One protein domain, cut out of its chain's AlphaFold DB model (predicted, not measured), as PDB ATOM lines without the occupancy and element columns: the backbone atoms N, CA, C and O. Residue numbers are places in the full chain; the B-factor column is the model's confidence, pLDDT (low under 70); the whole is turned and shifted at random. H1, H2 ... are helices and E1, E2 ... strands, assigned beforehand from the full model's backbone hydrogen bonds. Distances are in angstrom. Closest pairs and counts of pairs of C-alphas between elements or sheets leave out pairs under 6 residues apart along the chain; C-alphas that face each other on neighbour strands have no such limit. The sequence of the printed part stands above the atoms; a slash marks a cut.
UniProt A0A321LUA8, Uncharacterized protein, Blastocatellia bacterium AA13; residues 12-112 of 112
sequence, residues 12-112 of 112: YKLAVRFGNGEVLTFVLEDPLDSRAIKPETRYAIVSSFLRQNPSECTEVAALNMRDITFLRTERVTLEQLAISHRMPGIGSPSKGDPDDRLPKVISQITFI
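Overview. This is residues 12 to 112 of the 112 residues of an uncharacterized protein of Blastocatellia bacterium AA13 (UniProt A0A321LUA8). Two strongly twisted sheets of three strands stand face to face as a small sandwich, their strands crossed at 38 degrees. Short helix H1 sits at one end of this body, and a loop with part of H2 sticks out there, residues 91 to 99 standing free. The printed part has 101 residues, with six named strands and two named helices in the order E1 E2 E3 E4 E5 H1 H2 E6; the class is mostly strand, strands holding 49 of the 60 residues in named elements, and the sheets, in the orders E4 E3 E6 and E2 E1 E5, are antiparallel. It is compact, with a radius of gyration of the C-alphas of 14.0 A and spans of 45 by 30 by 22 A.

Along the chain. E4, residues 53 to 64, is 27.9 A long and bends by 63 degrees at residue 56. E3 is residues 43 to 50, 23.1 A; E6 is 105 to 111, 19.9 A, ending at C-alpha 111 (23.667, -1.850, -42.558). E1, residues 12 to 18, 19.4 A, begins at C-alpha 12 (31.965, -16.882, -45.376). E2 is 23 to 28, E5 68 to 76, 22.3 A, H1 78 to 84 and H2 98 to 101.

Arrangement. Inner strand E3 forms a hairpin with E4, N 46 and O 61 at 2.8 A, and neighbours E6, N 47 and O 108 at 2.9 A. Inner strand E1 forms a hairpin with E2, N 14 and O 26 at 2.8 A, and neighbours E5, N 15 and O 72 at 2.8 A. Between the sheets, the closest C-alphas of E2 and E6, Leu 28 and Ser 107, are 5.2 A apart. H1 only grazes the sheet E2 E1 E5. H1 and H2 are close but not clearly touching, the closest C-alphas, Ala 82 and Arg 101, 5.2 A apart. Every O i to N i+4 pair of H1 is within hydrogen-bond range; H2 is too short for one.

Size, cuts and confidence. The farthest C-alphas, Glu 40 and Asp 97, are 44.9 A apart. The printed part has no cut. The links E2 to E3 and H1 to H2 are long. Residues 78 to 103 have pLDDT under 70.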
ATOM      1  N   TYR A  12      32.823 -17.325 -44.285       86.69
ATOM      2  CA  TYR A  12      31.965 -16.882 -45.376       86.69
ATOM      3  C   TYR A  12      32.657 -15.833 -46.234       86.69
ATOM      4  O   TYR A  12      33.274 -14.896 -45.745       86.69
ATOM      5  N   LYS A  13      32.528 -15.964 -47.549       89.25
ATOM      6  CA  LYS A  13      32.992 -14.963 -48.504       89.25
ATOM      7  C   LYS A  13      31.813 -14.104 -48.921       89.25
ATOM      8  O   LYS A  13      30.841 -14.621 -49.469       89.25
ATOM      9  N   LEU A  14      31.919 -12.803 -48.682       90.12
ATOM     10  CA  LEU A  14      30.990 -11.796 -49.170       90.12
ATOM     11  C   LEU A  14      31.490 -11.266 -50.513       90.12
ATOM     12  O   LEU A  14      32.575 -10.700 -50.590       90.12
ATOM     13  N   ALA A  15      30.680 -11.414 -51.557       91.94
ATOM     14  CA  ALA A  15      30.874 -10.760 -52.842       91.94
ATOM     15  C   ALA A  15      29.865  -9.616 -52.996       91.94
ATOM     16  O   ALA A  15      28.651  -9.834 -52.925       91.94
ATOM     17  N   VAL A  16      30.382  -8.413 -53.235       93.06
ATOM     18  CA  VAL A  16      29.612  -7.197 -53.505       93.06
ATOM     19  C   VAL A  16      29.835  -6.809 -54.955       93.06
ATOM     20  O   VAL A  16      30.960  -6.482 -55.328       93.06
ATOM     21  N   ARG A  17      28.783  -6.835 -55.777       93.25
ATOM     22  CA  ARG A  17      28.879  -6.404 -57.175       93.25
ATOM     23  C   ARG A  17      28.187  -5.071 -57.386       93.25
ATOM     24  O   ARG A  17      26.985  -4.958 -57.151       93.25
ATOM     25  N   PHE A  18      28.912  -4.115 -57.940       92.44
ATOM     26  CA  PHE A  18      28.403  -2.795 -58.286       92.44
ATOM     27  C   PHE A  18      27.844  -2.745 -59.713       92.44
ATOM     28  O   PHE A  18      28.170  -3.574 -60.567       92.44
ATOM     29  N   GLY A  19      26.989  -1.755 -59.984       90.88
ATOM     30  CA  GLY A  19      26.367  -1.532 -61.292       90.88
ATOM     31  C   GLY A  19      27.366  -1.230 -62.408       90.88
ATOM     32  O   GLY A  19      27.110  -1.557 -63.563       90.88
ATOM     33  N   ASN A  20      28.533  -0.684 -62.059       90.56
ATOM     34  CA  ASN A  20      29.648  -0.452 -62.980       90.56
ATOM     35  C   ASN A  20      30.422  -1.739 -63.351       90.56
ATOM     36  O   ASN A  20      31.313  -1.689 -64.193       90.56
ATOM     37  N   GLY A  21      30.088  -2.887 -62.749       88.00
ATOM     38  CA  GLY A  21      30.752  -4.169 -62.983       88.00
ATOM     39  C   GLY A  21      31.900  -4.488 -62.023       88.00
ATOM     40  O   GLY A  21      32.412  -5.606 -62.080       88.00
ATOM     41  N   GLU A  22      32.275  -3.571 -61.128       89.06
ATOM     42  CA  GLU A  22      33.277  -3.831 -60.093       89.06
ATOM     43  C   GLU A  22      32.759  -4.846 -59.070       89.06
ATOM     44  O   GLU A  22      31.572  -4.874 -58.724       89.06
ATOM     45  N   VAL A  23      33.666  -5.697 -58.587       89.69
ATOM     46  CA  VAL A  23      33.366  -6.705 -57.571       89.69
ATOM     47  C   VAL A  23      34.352  -6.560 -56.426       89.69
ATOM     48  O   VAL A  23      35.549  -6.764 -56.609       89.69
ATOM     49  N   LEU A  24      33.834  -6.254 -55.239       89.31
ATOM     50  CA  LEU A  24      34.601  -6.292 -53.999       89.31
ATOM     51  C   LEU A  24      34.329  -7.602 -53.272       89.31
ATOM     52  O   LEU A  24      33.212  -8.126 -53.292       89.31
ATOM     53  N   THR A  25      35.368  -8.146 -52.652       88.88
ATOM     54  CA  THR A  25      35.291  -9.409 -51.921       88.88
ATOM     55  C   THR A  25      35.813  -9.214 -50.509       88.88
ATOM     56  O   THR A  25      36.910  -8.695 -50.331       88.88
ATOM     57  N   PHE A  26      35.049  -9.687 -49.530       88.31
ATOM     58  CA  PHE A  26      35.396  -9.650 -48.113       88.31
ATOM     59  C   PHE A  26      35.241 -11.038 -47.489       88.31
ATOM     60  O   PHE A  26      34.498 -11.879 -48.005       88.31
ATOM     61  N   VAL A  27      35.932 -11.279 -46.377       88.06
ATOM     62  CA  VAL A  27      35.801 -12.508 -45.582       88.06
ATOM     63  C   VAL A  27      35.068 -12.160 -44.294       88.06
ATOM     64  O   VAL A  27      35.493 -11.259 -43.586       88.06
ATOM     65  N   LEU A  28      33.975 -12.857 -44.004       87.00
ATOM     66  CA  LEU A  28      33.140 -12.685 -42.818       87.00
ATOM     67  C   LEU A  28      33.183 -13.952 -41.954       87.00
ATOM     68  O   LEU A  28      33.360 -15.059 -42.473       87.00
ATOM     69  N   GLU A  29      32.966 -13.787 -40.649       85.12
ATOM     70  CA  GLU A  29      32.769 -14.908 -39.713       85.12
ATOM     71  C   GLU A  29      31.359 -15.487 -39.821       85.12
ATOM     72  O   GLU A  29      31.186 -16.702 -39.810       85.12
ATOM     73  N   ASP A  30      30.364 -14.620 -40.020       85.50
ATOM     74  CA  ASP A  30      28.959 -14.996 -40.112       85.50
ATOM     75  C   ASP A  30      28.392 -14.747 -41.518       85.50
ATOM     76  O   ASP A  30      28.806 -13.811 -42.218       85.50
ATOM     77  N   PRO A  31      27.415 -15.561 -41.963       88.06
ATOM     78  CA  PRO A  31      26.712 -15.299 -43.204       88.06
ATOM     79  C   PRO A  31      25.858 -14.039 -43.083       88.06
ATOM     80  O   PRO A  31      25.403 -13.650 -42.007       88.06
ATOM     81  N   LEU A  32      25.561 -13.439 -44.231       89.00
ATOM     82  CA  LEU A  32      24.681 -12.289 -44.288       89.00
ATOM     83  C   LEU A  32      23.241 -12.715 -43.977       89.00
ATOM     84  O   LEU A  32      22.643 -13.493 -44.723       89.00
ATOM     85  N   ASP A  33      22.672 -12.176 -42.901       88.06
ATOM     86  CA  ASP A  33      21.253 -12.339 -42.590       88.06
ATOM     87  C   ASP A  33      20.426 -11.333 -43.398       88.06
ATOM     88  O   ASP A  33      20.575 -10.118 -43.252       88.06
ATOM     89  N   SER A  34      19.515 -11.829 -44.237       86.19
ATOM     90  CA  SER A  34      18.633 -10.976 -45.040       86.19
ATOM     91  C   SER A  34      17.750 -10.069 -44.184       86.19
ATOM     92  O   SER A  34      17.397  -8.979 -44.624       86.19
ATOM     93  N   ARG A  35      17.435 -10.467 -42.944       88.44
ATOM     94  CA  ARG A  35      16.641  -9.661 -42.003       88.44
ATOM     95  C   ARG A  35      17.369  -8.399 -41.546       88.44
ATOM     96  O   ARG A  35      16.717  -7.460 -41.096       88.44
ATOM     97  N   ALA A  36      18.698  -8.368 -41.659       86.56
ATOM     98  CA  ALA A  36      19.500  -7.188 -41.351       86.56
ATOM     99  C   ALA A  36      19.422  -6.117 -42.454       86.56
ATOM    100  O   ALA A  36      19.717  -4.953 -42.190       86.56
ATOM    101  N   ILE A  37      19.000  -6.487 -43.668       89.62
ATOM    102  CA  ILE A  37      18.911  -5.584 -44.817       89.62
ATOM    103  C   ILE A  37      17.478  -5.081 -44.926       89.62
ATOM    104  O   ILE A  37      16.582  -5.786 -45.396       89.62
ATOM    105  N   LYS A  38      17.250  -3.848 -44.484       91.56
ATOM    106  CA  LYS A  38      15.925  -3.241 -44.562       91.56
ATOM    107  C   LYS A  38      15.740  -2.525 -45.904       91.56
ATOM    108  O   LYS A  38      16.721  -2.043 -46.471       91.56
ATOM    109  N   PRO A  39      14.503  -2.403 -46.417       87.88
ATOM    110  CA  PRO A  39      14.239  -1.663 -47.653       87.88
ATOM    111  C   PRO A  39      14.733  -0.208 -47.620       87.88
ATOM    112  O   PRO A  39      15.073   0.357 -48.656       87.88
ATOM    113  N   GLU A  40      14.768   0.404 -46.436       91.31
ATOM    114  CA  GLU A  40      15.240   1.769 -46.223       91.31
ATOM    115  C   GLU A  40      16.764   1.912 -46.092       91.31
ATOM    116  O   GLU A  40      17.249   3.046 -46.117       91.31
ATOM    117  N   THR A  41      17.513   0.808 -45.972       92.38
ATOM    118  CA  THR A  41      18.973   0.816 -45.821       92.38
ATOM    119  C   THR A  41      19.626   1.477 -47.032       92.38
ATOM    120  O   THR A  41      19.416   1.073 -48.178       92.38
ATOM    121  N   ARG A  42      20.450   2.497 -46.786       93.94
ATOM    122  CA  ARG A  42      21.116   3.267 -47.850       93.94
ATOM    123  C   ARG A  42      22.587   2.938 -47.956       93.94
ATOM    124  O   ARG A  42      23.140   3.014 -49.052       93.94
ATOM    125  N   TYR A  43      23.201   2.567 -46.840       95.00
ATOM    126  CA  TYR A  43      24.625   2.313 -46.774       95.00
ATOM    127  C   TYR A  43      24.908   0.979 -46.096       95.00
ATOM    128  O   TYR A  43      24.171   0.525 -45.222       95.00
ATOM    129  N   ALA A  44      26.010   0.362 -46.493       93.62
ATOM    130  CA  ALA A  44      26.633  -0.710 -45.742       93.62
ATOM    131  C   ALA A  44      28.069  -0.307 -45.427       93.62
ATOM    132  O   ALA A  44      28.801   0.131 -46.310       93.62
ATOM    133  N   ILE A  45      28.470  -0.438 -44.171       94.19
ATOM    134  CA  ILE A  45      29.841  -0.198 -43.738       94.19
ATOM    135  C   ILE A  45      30.502  -1.551 -43.540       94.19
ATOM    136  O   ILE A  45      30.008  -2.365 -42.761       94.19
ATOM    137  N   VAL A  46      31.599  -1.784 -44.252       93.12
ATOM    138  CA  VAL A  46      32.449  -2.957 -44.067       93.12
ATOM    139  C   VAL A  46      33.701  -2.523 -43.324       93.12
ATOM    140  O   VAL A  46      34.498  -1.755 -43.858       93.12
ATOM    141  N   SER A  47      33.860  -3.012 -42.102       91.62
ATOM    142  CA  SER A  47      35.040  -2.776 -41.275       91.62
ATOM    143  C   SER A  47      35.899  -4.027 -41.278       91.62
ATOM    144  O   SER A  47      35.410  -5.107 -40.956       91.62
ATOM    145  N   SER A  48      37.162  -3.884 -41.648       88.50
ATOM    146  CA  SER A  48      38.134  -4.967 -41.741       88.50
ATOM    147  C   SER A  48      39.160  -4.846 -40.622       88.50
ATOM    148  O   SER A  48      39.700  -3.766 -40.390       88.50
ATOM    149  N   PHE A  49      39.447  -5.954 -39.948       85.12
ATOM    150  CA  PHE A  49      40.313  -6.018 -38.775       85.12
ATOM    151  C   PHE A  49      41.430  -7.038 -38.974       85.12
ATOM    152  O   PHE A  49      41.222  -8.080 -39.607       85.12
ATOM    153  N   LEU A  50      42.608  -6.777 -38.393       80.06
ATOM    154  CA  LEU A  50      43.660  -7.793 -38.323       80.06
ATOM    155  C   LEU A  50      43.241  -8.911 -37.377       80.06
ATOM    156  O   LEU A  50      42.967  -8.689 -36.203       80.06
ATOM    157  N   ARG A  51      43.318 -10.155 -37.846       71.38
ATOM    158  CA  ARG A  51      43.022 -11.336 -37.027       71.38
ATOM    159  C   ARG A  51      43.879 -11.411 -35.757       71.38
ATOM    160  O   ARG A  51      43.403 -11.818 -34.704       71.38
ATOM    161  N   GLN A  52      45.163 -11.067 -35.865       70.50
ATOM    162  CA  GLN A  52      46.100 -11.115 -34.733       70.50
ATOM    163  C   GLN A  52      45.870  -9.980 -33.727       70.50
ATOM    164  O   GLN A  52      46.362 -10.054 -32.602       70.50
ATOM    165  N   ASN A  53      45.151  -8.935 -34.140       74.88
ATOM    166  CA  ASN A  53      44.870  -7.760 -33.337       74.88
ATOM    167  C   ASN A  53      43.489  -7.189 -33.709       74.88
ATOM    168  O   ASN A  53      43.411  -6.232 -34.479       74.88
ATOM    169  N   PRO A  54      42.388  -7.745 -33.174       70.31
ATOM    170  CA  PRO A  54      41.038  -7.293 -33.519       70.31
ATOM    171  C   PRO A  54      40.731  -5.851 -33.106       70.31
ATOM    172  O   PRO A  54      39.740  -5.282 -33.548       70.31
ATOM    173  N   SER A  55      41.574  -5.240 -32.269       76.88
ATOM    174  CA  SER A  55      41.472  -3.812 -31.946       76.88
ATOM    175  C   SER A  55      41.972  -2.910 -33.081       76.88
ATOM    176  O   SER A  55      41.748  -1.702 -33.054       76.88
ATOM    177  N   GLU A  56      42.653  -3.476 -34.077       79.62
ATOM    178  CA  GLU A  56      43.230  -2.751 -35.199       79.62
ATOM    179  C   GLU A  56      42.349  -2.898 -36.440       79.62
ATOM    180  O   GLU A  56      42.393  -3.897 -37.163       79.62
ATOM    181  N   CYS A  57      41.533  -1.871 -36.677       83.06
ATOM    182  CA  CYS A  57      40.785  -1.714 -37.917       83.06
ATOM    183  C   CYS A  57      41.750  -1.296 -39.034       83.06
ATOM    184  O   CYS A  57      42.315  -0.204 -38.992       83.06
ATOM    185  N   THR A  58      41.935  -2.152 -40.035       83.56
ATOM    186  CA  THR A  58      42.851  -1.912 -41.160       83.56
ATOM    187  C   THR A  58      42.212  -1.112 -42.276       83.56
ATOM    188  O   THR A  58      42.889  -0.357 -42.967       83.56
ATOM    189  N   GLU A  59      40.915  -1.311 -42.493       86.25
ATOM    190  CA  GLU A  59      40.191  -0.721 -43.612       86.25
ATOM    191  C   GLU A  59      38.721  -0.541 -43.242       86.25
ATOM    192  O   GLU A  59      38.134  -1.380 -42.556       86.25
ATOM    193  N   VAL A  60      38.127   0.552 -43.718       89.69
ATOM    194  CA  VAL A  60      36.684   0.788 -43.656       89.69
ATOM    195  C   VAL A  60      36.205   1.147 -45.054       89.69
ATOM    196  O   VAL A  60      36.630   2.155 -45.617       89.69
ATOM    197  N   ALA A  61      35.299   0.342 -45.599       90.00
ATOM    198  CA  ALA A  61      34.653   0.599 -46.877       90.00
ATOM    199  C   ALA A  61      33.191   0.996 -46.648       90.00
ATOM    200  O   ALA A  61      32.402   0.234 -46.090       90.00
ATOM    201  N   ALA A  62      32.823   2.196 -47.096       92.88
ATOM    202  CA  ALA A  62      31.437   2.642 -47.123       92.88
ATOM    203  C   ALA A  62      30.830   2.322 -48.491       92.88
ATOM    204  O   ALA A  62      31.233   2.877 -49.513       92.88
ATOM    205  N   LEU A  63      29.857   1.418 -48.508       93.38
ATOM    206  CA  LEU A  63      29.184   0.953 -49.709       93.38
ATOM    207  C   LEU A  63      27.824   1.638 -49.828       93.38
ATOM    208  O   LEU A  63      27.016   1.608 -48.899       93.38
ATOM    209  N   ASN A  64      27.547   2.236 -50.981       94.12
ATOM    210  CA  ASN A  64      26.225   2.758 -51.298       94.12
ATOM    211  C   ASN A  64      25.342   1.626 -51.833       94.12
ATOM    212  O   ASN A  64      25.608   1.072 -52.898       94.12
ATOM    213  N   MET A  65      24.258   1.313 -51.124       93.62
ATOM    214  CA  MET A  65      23.361   0.208 -51.474       93.62
ATOM    215  C   MET A  65      22.626   0.427 -52.799       93.62
ATOM    216  O   MET A  65      22.196  -0.540 -53.419       93.62
ATOM    217  N   ARG A  66      22.508   1.677 -53.266       92.69
ATOM    218  CA  ARG A  66      21.894   1.998 -54.566       92.69
ATOM    219  C   ARG A  66      22.767   1.618 -55.755       92.69
ATOM    220  O   ARG A  66      22.239   1.387 -56.837       92.69
ATOM    221  N   ASP A  67      24.076   1.552 -55.541       93.62
ATOM    222  CA  ASP A  67      25.043   1.251 -56.595       93.62
ATOM    223  C   ASP A  67      25.332  -0.255 -56.670       93.62
ATOM    224  O   ASP A  67      26.015  -0.716 -57.585       93.62
ATOM    225  N   ILE A  68      24.804  -1.036 -55.723       93.50
ATOM    226  CA  ILE A  68      25.005  -2.478 -55.625       93.50
ATOM    227  C   ILE A  68      23.918  -3.211 -56.412       93.50
ATOM    228  O   ILE A  68      22.724  -3.030 -56.207       93.50
ATOM    229  N   THR A  69      24.356  -4.106 -57.292       93.69
ATOM    230  CA  THR A  69      23.484  -5.001 -58.065       93.69
ATOM    231  C   THR A  69      23.141  -6.270 -57.301       93.69
ATOM    232  O   THR A  69      22.008  -6.737 -57.374       93.69
ATOM    233  N   PHE A  70      24.101  -6.840 -56.564       92.25
ATOM    234  CA  PHE A  70      23.838  -7.950 -55.657       92.25
ATOM    235  C   PHE A  70      24.871  -8.045 -54.532       92.25
ATOM    236  O   PHE A  70      26.033  -7.655 -54.679       92.25
ATOM    237  N   LEU A  71      24.423  -8.654 -53.434       92.25
ATOM    238  CA  LEU A  71      25.240  -9.139 -52.328       92.25
ATOM    239  C   LEU A  71      25.087 -10.654 -52.250       92.25
ATOM    240  O   LEU A  71      23.969 -11.169 -52.293       92.25
ATOM    241  N   ARG A  72      26.199 -11.377 -52.141       91.75
ATOM    242  CA  ARG A  72      26.176 -12.832 -51.986       91.75
ATOM    243  C   ARG A  72      27.179 -13.259 -50.934       91.75
ATOM    244  O   ARG A  72      28.356 -12.947 -51.060       91.75
ATOM    245  N   THR A  73      26.718 -14.034 -49.958       90.62
ATOM    246  CA  THR A  73      27.594 -14.769 -49.045       90.62
ATOM    247  C   THR A  73      27.640 -16.239 -49.417       90.62
ATOM    248  O   THR A  73      26.601 -16.874 -49.592       90.62
ATOM    249  N   GLU A  74      28.841 -16.786 -49.534       89.50
ATOM    250  CA  GLU A  74      29.070 -18.209 -49.770       89.50
ATOM    251  C   GLU A  74      29.932 -18.799 -48.658       89.50
ATOM    252  O   GLU A  74      30.909 -18.185 -48.238       89.50
ATOM    253  N   ARG A  75      29.557 -19.986 -48.172       86.56
ATOM    254  CA  ARG A  75      30.377 -20.738 -47.221       86.56
ATOM    255  C   ARG A  75      31.659 -21.164 -47.929       86.56
ATOM    256  O   ARG A  75      31.586 -21.782 -48.990       86.56
ATOM    257  N   VAL A  76      32.802 -20.874 -47.327       81.44
ATOM    258  CA  VAL A  76      34.118 -21.243 -47.852       81.44
ATOM    259  C   VAL A  76      34.904 -22.000 -46.800       81.44
ATOM    260  O   VAL A  76      34.871 -21.684 -45.616       81.44
ATOM    261  N   THR A  77      35.619 -23.017 -47.260       75.69
ATOM    262  CA  THR A  77      36.630 -23.705 -46.451       75.69
ATOM    263  C   THR A  77      37.947 -22.933 -46.489       75.69
ATOM    264  O   THR A  77      38.221 -22.194 -47.441       75.69
ATOM    265  N   LEU A  78      38.803 -23.145 -45.487       68.25
ATOM    266  CA  LEU A  78      40.150 -22.563 -45.451       68.25
ATOM    267  C   LEU A  78      40.968 -22.891 -46.715       68.25
ATOM    268  O   LEU A  78      41.683 -22.035 -47.236       68.25
ATOM    269  N   GLU A  79      40.801 -24.093 -47.273       65.25
ATOM    270  CA  GLU A  79      41.458 -24.509 -48.519       65.25
ATOM    271  C   GLU A  79      41.006 -23.678 -49.733       65.25
ATOM    272  O   GLU A  79      41.824 -23.280 -50.565       65.25
ATOM    273  N   GLN A  80      39.713 -23.352 -49.826       64.56
ATOM    274  CA  GLN A  80      39.164 -22.531 -50.913       64.56
ATOM    275  C   GLN A  80      39.588 -21.058 -50.809       64.56
ATOM    276  O   GLN A  80      39.776 -20.391 -51.832       64.56
ATOM    277  N   LEU A  81      39.782 -20.548 -49.591       65.00
ATOM    278  CA  LEU A  81      40.297 -19.197 -49.350       65.00
ATOM    279  C   LEU A  81      41.766 -19.062 -49.763       65.00
ATOM    280  O   LEU A  81      42.121 -18.096 -50.440       65.00
ATOM    281  N   ALA A  82      42.594 -20.066 -49.458       61.38
ATOM    282  CA  ALA A  82      43.999 -20.099 -49.865       61.38
ATOM    283  C   ALA A  82      44.177 -20.059 -51.398       61.38
ATOM    284  O   ALA A  82      45.143 -19.492 -51.907       61.38
ATOM    285  N   ILE A  83      43.223 -20.623 -52.149       58.88
ATOM    286  CA  ILE A  83      43.199 -20.574 -53.621       58.88
ATOM    287  C   ILE A  83      42.706 -19.202 -54.123       58.88
ATOM    288  O   ILE A  83      43.225 -18.678 -55.111       58.88
ATOM    289  N   SER A  84      41.739 -18.595 -53.427       54.12
ATOM    290  CA  SER A  84      41.108 -17.317 -53.802       54.12
ATOM    291  C   SER A  84      42.021 -16.100 -53.618       54.12
ATOM    292  O   SER A  84      41.863 -15.112 -54.333       54.12
ATOM    293  N   HIS A  85      43.033 -16.185 -52.747       52.22
ATOM    294  CA  HIS A  85      44.068 -15.154 -52.567       52.22
ATOM    295  C   HIS A  85      44.926 -14.881 -53.822       52.22
ATOM    296  O   HIS A  85      45.732 -13.954 -53.825       52.22
ATOM    297  N   ARG A  86      44.757 -15.658 -54.903       47.06
ATOM    298  CA  ARG A  86      45.359 -15.390 -56.220       47.06
ATOM    299  C   ARG A  86      44.488 -14.529 -57.148       47.06
ATOM    300  O   ARG A  86      44.892 -14.306 -58.287       47.06
ATOM    301  N   MET A  87      43.312 -14.067 -56.714       39.25
ATOM    302  CA  MET A  87      42.464 -13.199 -57.538       39.25
ATOM    303  C   MET A  87      42.854 -11.713 -57.404       39.25
ATOM    304  O   MET A  87      43.099 -11.235 -56.294       39.25
ATOM    305  N   PRO A  88      42.924 -10.970 -58.525       37.12
ATOM    306  CA  PRO A  88      43.306  -9.561 -58.536       37.12
ATOM    307  C   PRO A  88      42.245  -8.707 -57.826       37.12
ATOM    308  O   PRO A  88      41.053  -8.892 -58.053       37.12
ATOM    309  N   GLY A  89      42.685  -7.767 -56.983       44.88
ATOM    310  CA  GLY A  89      41.809  -6.823 -56.272       44.88
ATOM    311  C   GLY A  89      41.898  -6.878 -54.746       44.88
ATOM    312  O   GLY A  89      41.454  -5.946 -54.089       44.88
ATOM    313  N   ILE A  90      42.534  -7.903 -54.168       48.38
ATOM    314  CA  ILE A  90      42.934  -7.883 -52.754       48.38
ATOM    315  C   ILE A  90      44.276  -7.153 -52.676       48.38
ATOM    316  O   ILE A  90      45.332  -7.707 -52.985       48.38
ATOM    317  N   GLY A  91      44.231  -5.872 -52.321       45.81
ATOM    318  CA  GLY A  91      45.419  -5.070 -52.072       45.81
ATOM    319  C   GLY A  91      46.149  -5.547 -50.819       45.81
ATOM    320  O   GLY A  91      45.910  -5.038 -49.733       45.81
ATOM    321  N   SER A  92      47.071  -6.499 -50.959       37.91
ATOM    322  CA  SER A  92      48.200  -6.595 -50.031       37.91
ATOM    323  C   SER A  92      49.378  -7.362 -50.645       37.91
ATOM    324  O   SER A  92      49.249  -8.553 -50.935       37.91
ATOM    325  N   PRO A  93      50.551  -6.730 -50.841       43.09
ATOM    326  CA  PRO A  93      51.770  -7.431 -51.205       43.09
ATOM    327  C   PRO A  93      52.421  -7.942 -49.916       43.09
ATOM    328  O   PRO A  93      53.234  -7.253 -49.309       43.09
ATOM    329  N   SER A  94      52.073  -9.147 -49.473       40.91
ATOM    330  CA  SER A  94      52.802  -9.807 -48.385       40.91
ATOM    331  C   SER A  94      53.521 -11.041 -48.925       40.91
ATOM    332  O   SER A  94      52.903 -12.046 -49.255       40.91
ATOM    333  N   LYS A  95      54.850 -10.936 -49.048       44.41
ATOM    334  CA  LYS A  95      55.766 -12.083 -49.085       44.41
ATOM    335  C   LYS A  95      55.808 -12.675 -47.669       44.41
ATOM    336  O   LYS A  95      56.268 -11.974 -46.774       44.41
ATOM    337  N   GLY A  96      55.398 -13.924 -47.468       39.25
ATOM    338  CA  GLY A  96      55.541 -14.585 -46.166       39.25
ATOM    339  C   GLY A  96      54.970 -16.004 -46.119       39.25
ATOM    340  O   GLY A  96      54.078 -16.320 -46.888       39.25
ATOM    341  N   ASP A  97      55.590 -16.837 -45.280       39.06
ATOM    342  CA  ASP A  97      55.364 -18.231 -44.841       39.06
ATOM    343  C   ASP A  97      54.159 -19.091 -45.311       39.06
ATOM    344  O   ASP A  97      53.062 -18.607 -45.536       39.06
ATOM    345  N   PRO A  98      54.275 -20.438 -45.331       45.38
ATOM    346  CA  PRO A  98      53.131 -21.354 -45.465       45.38
ATOM    347  C   PRO A  98      52.032 -21.216 -44.388       45.38
ATOM    348  O   PRO A  98      50.945 -21.752 -44.605       45.38
ATOM    349  N   ASP A  99      52.279 -20.496 -43.286       42.72
ATOM    350  CA  ASP A  99      51.274 -20.095 -42.281       42.72
ATOM    351  C   ASP A  99      50.453 -18.848 -42.723       42.72
ATOM    352  O   ASP A  99      49.396 -18.555 -42.169       42.72
ATOM    353  N   ASP A 100      50.857 -18.168 -43.812       51.38
ATOM    354  CA  ASP A 100      50.125 -17.069 -44.484       51.38
ATOM    355  C   ASP A 100      48.953 -17.551 -45.355       51.38
ATOM    356  O   ASP A 100      48.352 -16.778 -46.101       51.38
ATOM    357  N   ARG A 101      48.604 -18.840 -45.302       53.06
ATOM    358  CA  ARG A 101      47.494 -19.396 -46.096       53.06
ATOM    359  C   ARG A 101      46.116 -19.000 -45.573       53.06
ATOM    360  O   ARG A 101      45.128 -19.182 -46.282       53.06
ATOM    361  N   LEU A 102      46.049 -18.500 -44.342       58.66
ATOM    362  CA  LEU A 102      44.812 -18.077 -43.698       58.66
ATOM    363  C   LEU A 102      44.574 -16.580 -43.937       58.66
ATOM    364  O   LEU A 102      45.532 -15.803 -43.914       58.66
ATOM    365  N   PRO A 103      43.313 -16.146 -44.121       64.31
ATOM    366  CA  PRO A 103      43.009 -14.728 -44.228       64.31
ATOM    367  C   PRO A 103      43.480 -14.008 -42.957       64.31
ATOM    368  O   PRO A 103      43.054 -14.312 -41.842       64.31
ATOM    369  N   LYS A 104      44.401 -13.055 -43.135       73.12
ATOM    370  CA  LYS A 104      44.921 -12.205 -42.050       73.12
ATOM    371  C   LYS A 104      43.929 -11.122 -41.635       73.12
ATOM    372  O   LYS A 104      44.100 -10.521 -40.576       73.12
ATOM    373  N   VAL A 105      42.929 -10.881 -42.479       80.12
ATOM    374  CA  VAL A 105      41.931  -9.830 -42.338       80.12
ATOM    375  C   VAL A 105      40.547 -10.463 -42.325       80.12
ATOM    376  O   VAL A 105      40.224 -11.266 -43.201       80.12
ATOM    377  N   ILE A 106      39.753 -10.096 -41.328       86.19
ATOM    378  CA  ILE A 106      38.347 -10.479 -41.190       86.19
ATOM    379  C   ILE A 106      37.526  -9.201 -41.240       86.19
ATOM    380  O   ILE A 106      37.913  -8.189 -40.660       86.19
ATOM    381  N   SER A 107      36.398  -9.246 -41.929       89.44
ATOM    382  CA  SER A 107      35.505  -8.114 -42.097       89.44
ATOM    383  C   SER A 107      34.190  -8.330 -41.353       89.44
ATOM    384  O   SER A 107      33.707  -9.450 -41.194       89.44
ATOM    385  N   GLN A 108      33.579  -7.230 -40.937       90.19
ATOM    386  CA  GLN A 108      32.221  -7.165 -40.414       90.19
ATOM    387  C   GLN A 108      31.431  -6.164 -41.247       90.19
ATOM    388  O   GLN A 108      31.943  -5.098 -41.582       90.19
ATOM    389  N   ILE A 109      30.186  -6.500 -41.580       91.75
ATOM    390  CA  ILE A 109      29.292  -5.628 -42.342       91.75
ATOM    391  C   ILE A 109      28.154  -5.127 -41.455       91.75
ATOM    392  O   ILE A 109      27.501  -5.906 -40.767       91.75
ATOM    393  N   THR A 110      27.910  -3.818 -41.482       92.69
ATOM    394  CA  THR A 110      26.797  -3.169 -40.777       92.69
ATOM    395  C   THR A 110      25.950  -2.375 -41.762       92.69
ATOM    396  O   THR A 110      26.485  -1.602 -42.553       92.69
ATOM    397  N   PHE A 111      24.630  -2.545 -41.703       91.75
ATOM    398  CA  PHE A 111      23.667  -1.850 -42.558       91.75
ATOM    399  C   PHE A 111      23.098  -0.618 -41.850       91.75
ATOM    400  O   PHE A 111      22.683  -0.714 -40.693       91.75
ATOM    401  N   ILE A 112      23.085   0.523 -42.550       89.38
ATOM    402  CA  ILE A 112      22.656   1.838 -42.046       89.38
ATOM    403  C   ILE A 112      21.608   2.458 -42.978       89.38
ATOM    404  O   ILE A 112      21.803   2.479 -44.222       89.38
TER     405      ILE A 112